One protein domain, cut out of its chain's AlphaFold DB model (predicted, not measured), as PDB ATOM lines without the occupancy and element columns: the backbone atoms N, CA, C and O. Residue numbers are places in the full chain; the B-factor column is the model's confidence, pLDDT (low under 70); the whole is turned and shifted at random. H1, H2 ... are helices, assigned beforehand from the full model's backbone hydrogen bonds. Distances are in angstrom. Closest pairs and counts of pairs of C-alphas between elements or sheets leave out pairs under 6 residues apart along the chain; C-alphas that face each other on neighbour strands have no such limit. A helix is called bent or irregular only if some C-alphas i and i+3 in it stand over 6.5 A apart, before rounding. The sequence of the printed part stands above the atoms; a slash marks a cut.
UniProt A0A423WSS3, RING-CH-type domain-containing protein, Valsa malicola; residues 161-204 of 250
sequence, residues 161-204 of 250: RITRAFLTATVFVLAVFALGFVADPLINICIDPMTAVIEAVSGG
ATOM      1  N   ARG A 161     -55.538  -8.474 -12.814       75.50
ATOM      2  CA  ARG A 161     -55.498  -9.894 -12.407       75.50
ATOM      3  C   ARG A 161     -54.303 -10.191 -11.502       75.50
ATOM      4  O   ARG A 161     -54.409 -11.030 -10.615       75.50
ATOM      5  N   ILE A 162     -53.202  -9.477 -11.724       81.44
ATOM      6  CA  ILE A 162     -51.964  -9.596 -10.961       81.44
ATOM      7  C   ILE A 162     -52.180  -9.113  -9.525       81.44
ATOM      8  O   ILE A 162     -51.901  -9.851  -8.589       81.44
ATOM      9  N   THR A 163     -52.766  -7.931  -9.335       79.94
ATOM     10  CA  THR A 163     -53.039  -7.377  -7.999       79.94
ATOM     11  C   THR A 163     -54.013  -8.242  -7.212       79.94
ATOM     12  O   THR A 163     -53.798  -8.479  -6.026       79.94
ATOM     13  N   ARG A 164     -55.039  -8.794  -7.873       81.94
ATOM     14  CA  ARG A 164     -55.941  -9.762  -7.238       81.94
ATOM     15  C   ARG A 164     -55.194 -11.015  -6.777       81.94
ATOM     16  O   ARG A 164     -55.402 -11.440  -5.648       81.94
ATOM     17  N   ALA A 165     -54.325 -11.574  -7.622       86.00
ATOM     18  CA  ALA A 165     -53.532 -12.753  -7.282       86.00
ATOM     19  C   ALA A 165     -52.555 -12.481  -6.124       86.00
ATOM     20  O   ALA A 165     -52.491 -13.273  -5.184       86.00
ATOM     21  N   PHE A 166     -51.853 -11.344  -6.148       85.81
ATOM     22  CA  PHE A 166     -50.971 -10.927  -5.057       85.81
ATOM     23  C   PHE A 166     -51.736 -10.735  -3.753       85.81
ATOM     24  O   PHE A 166     -51.321 -11.277  -2.738       85.81
ATOM     25  N   LEU A 167     -52.876 -10.040  -3.773       84.38
ATOM     26  CA  LEU A 167     -53.691  -9.834  -2.577       84.38
ATOM     27  C   LEU A 167     -54.121 -11.170  -1.960       84.38
ATOM     28  O   LEU A 167     -53.952 -11.373  -0.762       84.38
ATOM     29  N   THR A 168     -54.626 -12.100  -2.778       87.06
ATOM     30  CA  THR A 168     -55.028 -13.428  -2.296       87.06
ATOM     31  C   THR A 168     -53.850 -14.231  -1.753       87.06
ATOM     32  O   THR A 168     -53.987 -14.868  -0.713       87.06
ATOM     33  N   ALA A 169     -52.688 -14.174  -2.411       86.56
ATOM     34  CA  ALA A 169     -51.487 -14.869  -1.960       86.56
ATOM     35  C   ALA A 169     -50.975 -14.293  -0.633       86.56
ATOM     36  O   ALA A 169     -50.690 -15.052   0.286       86.56
ATOM     37  N   THR A 170     -50.929 -12.967  -0.498       80.75
ATOM     38  CA  THR A 170     -50.520 -12.291   0.737       80.75
ATOM     39  C   THR A 170     -51.443 -12.649   1.895       80.75
ATOM     40  O   THR A 170     -50.958 -13.022   2.958       80.75
ATOM     41  N   VAL A 171     -52.766 -12.597   1.701       87.75
ATOM     42  CA  VAL A 171     -53.730 -12.979   2.748       87.75
ATOM     43  C   VAL A 171     -53.562 -14.448   3.142       87.75
ATOM     44  O   VAL A 171     -53.549 -14.755   4.329       87.75
ATOM     45  N   PHE A 172     -53.388 -15.347   2.170       89.31
ATOM     46  CA  PHE A 172     -53.164 -16.769   2.437       89.31
ATOM     47  C   PHE A 172     -51.874 -17.014   3.234       89.31
ATOM     48  O   PHE A 172     -51.899 -17.729   4.231       89.31
ATOM     49  N   VAL A 173     -50.766 -16.376   2.845       83.00
ATOM     50  CA  VAL A 173     -49.481 -16.479   3.555       83.00
ATOM     51  C   VAL A 173     -49.594 -15.941   4.980       83.00
ATOM     52  O   VAL A 173     -49.134 -16.601   5.907       83.00
ATOM     53  N   LEU A 174     -50.247 -14.792   5.179       82.12
ATOM     54  CA  LEU A 174     -50.470 -14.227   6.514       82.12
ATOM     55  C   LEU A 174     -51.344 -15.131   7.388       82.12
ATOM     56  O   LEU A 174     -51.067 -15.275   8.574       82.12
ATOM     57  N   ALA A 175     -52.372 -15.759   6.813       83.62
ATOM     58  CA  ALA A 175     -53.231 -16.688   7.536       83.62
ATOM     59  C   ALA A 175     -52.466 -17.945   7.976       83.62
ATOM     60  O   ALA A 175     -52.538 -18.321   9.141       83.62
ATOM     61  N   VAL A 176     -51.689 -18.560   7.076       85.00
ATOM     62  CA  VAL A 176     -50.838 -19.715   7.411       85.00
ATOM     63  C   VAL A 176     -49.791 -19.335   8.460       85.00
ATOM     64  O   VAL A 176     -49.572 -20.092   9.399       85.00
ATOM     65  N   PHE A 177     -49.191 -18.149   8.345       74.56
ATOM     66  CA  PHE A 177     -48.227 -17.637   9.317       74.56
ATOM     67  C   PHE A 177     -48.849 -17.432  10.705       74.56
ATOM     68  O   PHE A 177     -48.292 -17.895  11.695       74.56
ATOM     69  N   ALA A 178     -50.017 -16.788  10.786       80.38
ATOM     70  CA  ALA A 178     -50.718 -16.586  12.051       80.38
ATOM     71  C   ALA A 178     -51.122 -17.920  12.694       80.38
ATOM     72  O   ALA A 178     -50.982 -18.088  13.901       80.38
ATOM     73  N   LEU A 179     -51.572 -18.885  11.886       81.12
ATOM     74  CA  LEU A 179     -51.889 -20.228  12.361       81.12
ATOM     75  C   LEU A 179     -50.643 -20.962  12.865       81.12
ATOM     76  O   LEU A 179     -50.733 -21.596  13.905       81.12
ATOM     77  N   GLY A 180     -49.496 -20.847  12.191       74.56
ATOM     78  CA  GLY A 180     -48.230 -21.433  12.651       74.56
ATOM     79  C   GLY A 180     -47.741 -20.816  13.963       74.56
ATOM     80  O   GLY A 180     -47.476 -21.535  14.918       74.56
ATOM     81  N   PHE A 181     -47.742 -19.482  14.052       73.50
ATOM     82  CA  PHE A 181     -47.349 -18.754  15.263       73.50
ATOM     83  C   PHE A 181     -48.217 -19.102  16.482       73.50
ATOM     84  O   PHE A 181     -47.730 -19.102  17.607       73.50
ATOM     85  N   VAL A 182     -49.504 -19.395  16.272       73.69
ATOM     86  CA  VAL A 182     -50.426 -19.808  17.343       73.69
ATOM     87  C   VAL A 182     -50.368 -21.319  17.603       73.69
ATOM     88  O   VAL A 182     -50.570 -21.749  18.737       73.69
ATOM     89  N   ALA A 183     -50.090 -22.137  16.585       71.75
ATOM     90  CA  ALA A 183     -50.051 -23.592  16.706       71.75
ATOM     91  C   ALA A 183     -48.816 -24.089  17.463       71.75
ATOM     92  O   ALA A 183     -48.959 -24.983  18.290       71.75
ATOM     93  N   ASP A 184     -47.639 -23.504  17.240       62.72
ATOM     94  CA  ASP A 184     -46.402 -23.919  17.915       62.72
ATOM     95  C   ASP A 184     -46.488 -23.846  19.458       62.72
ATOM     96  O   ASP A 184     -46.234 -24.863  20.112       62.72
ATOM     97  N   PRO A 185     -46.928 -22.733  20.087       67.19
ATOM     98  CA  PRO A 185     -47.102 -22.689  21.540       67.19
ATOM     99  C   PRO A 185     -48.234 -23.607  22.023       67.19
ATOM    100  O   PRO A 185     -48.143 -24.180  23.106       67.19
ATOM    101  N   LEU A 186     -49.285 -23.797  21.219       67.25
ATOM    102  CA  LEU A 186     -50.396 -24.685  21.561       67.25
ATOM    103  C   LEU A 186     -49.964 -26.160  21.591       67.25
ATOM    104  O   LEU A 186     -50.351 -26.898  22.496       67.25
ATOM    105  N   ILE A 187     -49.161 -26.588  20.616       70.12
ATOM    106  CA  ILE A 187     -48.622 -27.950  20.536       70.12
ATOM    107  C   ILE A 187     -47.642 -28.193  21.685       70.12
ATOM    108  O   ILE A 187     -47.723 -29.244  22.320       70.12
ATOM    109  N   ASN A 188     -46.783 -27.218  22.007       64.31
ATOM    110  CA  ASN A 188     -45.826 -27.332  23.111       64.31
ATOM    111  C   ASN A 188     -46.537 -27.490  24.473       64.31
ATOM    112  O   ASN A 188     -46.196 -28.370  25.255       64.31
ATOM    113  N   ILE A 189     -47.615 -26.730  24.715       68.00
ATOM    114  CA  ILE A 189     -48.443 -26.861  25.932       68.00
ATOM    115  C   ILE A 189     -49.198 -28.203  25.978       68.00
ATOM    116  O   ILE A 189     -49.407 -28.755  27.056       68.00
ATOM    117  N   CYS A 190     -49.639 -28.725  24.831       67.56
ATOM    118  CA  CYS A 190     -50.448 -29.947  24.767       67.56
ATOM    119  C   CYS A 190     -49.613 -31.228  24.914       67.56
ATOM    120  O   CYS A 190     -50.063 -32.185  25.542       67.56
ATOM    121  N   ILE A 191     -48.412 -31.253  24.330       68.75
ATOM    122  CA  ILE A 191     -47.522 -32.420  24.365       68.75
ATOM    123  C   ILE A 191     -46.675 -32.427  25.642       68.75
ATOM    124  O   ILE A 191     -46.426 -33.508  26.171       68.75
ATOM    125  N   ASP A 192     -46.285 -31.258  26.167       62.47
ATOM    126  CA  ASP A 192     -45.428 -31.173  27.353       62.47
ATOM    127  C   ASP A 192     -45.791 -29.968  28.258       62.47
ATOM    128  O   ASP A 192     -45.098 -28.944  28.297       62.47
ATOM    129  N   PRO A 193     -46.909 -30.053  29.010       65.56
ATOM    130  CA  PRO A 193     -47.456 -28.916  29.751       65.56
ATOM    131  C   PRO A 193     -46.497 -28.388  30.823       65.56
ATOM    132  O   PRO A 193     -46.518 -27.200  31.130       65.56
ATOM    133  N   MET A 194     -45.640 -29.246  31.383       64.00
ATOM    134  CA  MET A 194     -44.675 -28.847  32.409       64.00
ATOM    135  C   MET A 194     -43.527 -28.024  31.824       64.00
ATOM    136  O   MET A 194     -43.162 -27.010  32.411       64.00
ATOM    137  N   THR A 195     -43.000 -28.400  30.659       62.22
ATOM    138  CA  THR A 195     -41.897 -27.687  29.995       62.22
ATOM    139  C   THR A 195     -42.354 -26.324  29.480       62.22
ATOM    140  O   THR A 195     -41.685 -25.322  29.718       62.22
ATOM    141  N   ALA A 196     -43.548 -26.255  28.881       62.78
ATOM    142  CA  ALA A 196     -44.118 -25.004  28.384       62.78
ATOM    143  C   ALA A 196     -44.484 -24.017  29.511       62.78
ATOM    144  O   ALA A 196     -44.281 -22.811  29.371       62.78
ATOM    145  N   VAL A 197     -45.001 -24.512  30.644       63.72
ATOM    146  CA  VAL A 197     -45.274 -23.677  31.827       63.72
ATOM    147  C   VAL A 197     -43.974 -23.222  32.483       63.72
ATOM    148  O   VAL A 197     -43.879 -22.057  32.857       63.72
ATOM    149  N   ILE A 198     -42.965 -24.093  32.594       59.50
ATOM    150  CA  ILE A 198     -41.657 -23.720  33.140       59.50
ATOM    151  C   ILE A 198     -40.998 -22.664  32.261       59.50
ATOM    152  O   ILE A 198     -40.551 -21.689  32.826       59.50
ATOM    153  N   GLU A 199     -40.993 -22.778  30.933       64.06
ATOM    154  CA  GLU A 199     -40.409 -21.780  30.017       64.06
ATOM    155  C   GLU A 199     -41.164 -20.435  30.030       64.06
ATOM    156  O   GLU A 199     -40.551 -19.369  30.046       64.06
ATOM    157  N   ALA A 200     -42.499 -20.465  30.110       61.16
ATOM    158  CA  ALA A 200     -43.323 -19.257  30.216       61.16
ATOM    159  C   ALA A 200     -43.196 -18.545  31.576       61.16
ATOM    160  O   ALA A 200     -43.366 -17.328  31.654       61.16
ATOM    161  N   VAL A 201     -42.915 -19.291  32.649       57.19
ATOM    162  CA  VAL A 201     -42.715 -18.759  34.007       57.19
ATOM    163  C   VAL A 201     -41.243 -18.397  34.257       57.19
ATOM    164  O   VAL A 201     -40.964 -17.399  34.918       57.19
ATOM    165  N   SER A 202     -40.296 -19.159  33.705       54.62
ATOM    166  CA  SER A 202     -38.848 -18.955  33.848       54.62
ATOM    167  C   SER A 202     -38.314 -17.853  32.942       54.62
ATOM    168  O   SER A 202     -37.363 -17.182  33.327       54.62
ATOM    169  N   GLY A 203     -38.987 -17.551  31.826       50.56
ATOM    170  CA  GLY A 203     -38.746 -16.338  31.037       50.56
ATOM    171  C   GLY A 203     -38.977 -15.021  31.799       50.56
ATOM    172  O   GLY A 203     -38.769 -13.952  31.230       50.56
ATOM    173  N   GLY A 204     -39.412 -15.077  33.068       48.12
ATOM    174  CA  GLY A 204     -39.541 -13.937  33.979       48.12
ATOM    175  C   GLY A 204     -38.690 -14.004  35.256       48.12
ATOM    176  O   GLY A 204     -38.813 -13.107  36.085       48.12
TER     177      GLY A 204
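AT A GLANCE: This is residues 161 to 204 of the 250 residues of the protein "RING-CH-type domain-containing protein" of Valsa malicola (UniProt A0A423WSS3). One long helix, H1, makes the length of the domain, and a short helix, H2, is set nearly square to it at its far end, so that the two make an L with a long arm and a short one. H1 runs on with a kink near residue 185, and only its last part meets H2. The printed part has 44 residues with two named helices, H1 then H2, and no named strand; the class is all helix. The whole is extended, with a radius of gyration of the C-alphas of 16.5 A and spans of 50 by 22 by 6 A.

IN THESE COORDINATES: H1 holds residues 161 to 191 and measures 43.9 A from its first C-alpha, at (-55.498, -9.894, -12.407), to its last, at (-47.522, -32.420, 24.365). H1 is neither bent nor irregular, but only just: C-alphas 182 and 185 are 6.1 A apart. One residue, Asp 192, follows in a tight link. H2 holds residues 193 to 202 and measures 13.8 A, ending with C-alpha 202 at (-38.848, -18.955, 33.848).

HOW THE PARTS SIT: H1 has a kink of 29 degrees near residue 185. H1 touches H2 with residues 185 to 189 alone; the closest C-alphas of the two, those of Ile 189 and Ala 196, are 5.3 A apart. Their lines are about perpendicular, at 81 degrees, and their centres are 25.2 A apart. In H2 every O i to N i+4 pair is within hydrogen-bond range; in H1 26 of 27 are. Residues 161 to 184, which belong to H1, stand free.

THE WHOLE: The outline is a rod, and the C-alphas farthest apart, those of Arg 161 and Ser 202, are 50.0 A from each other. The printed part has no cut and no long link. The mean pLDDT of the printed part is 72.3, and residues 184 to 186 and 188 to 204 are under 70.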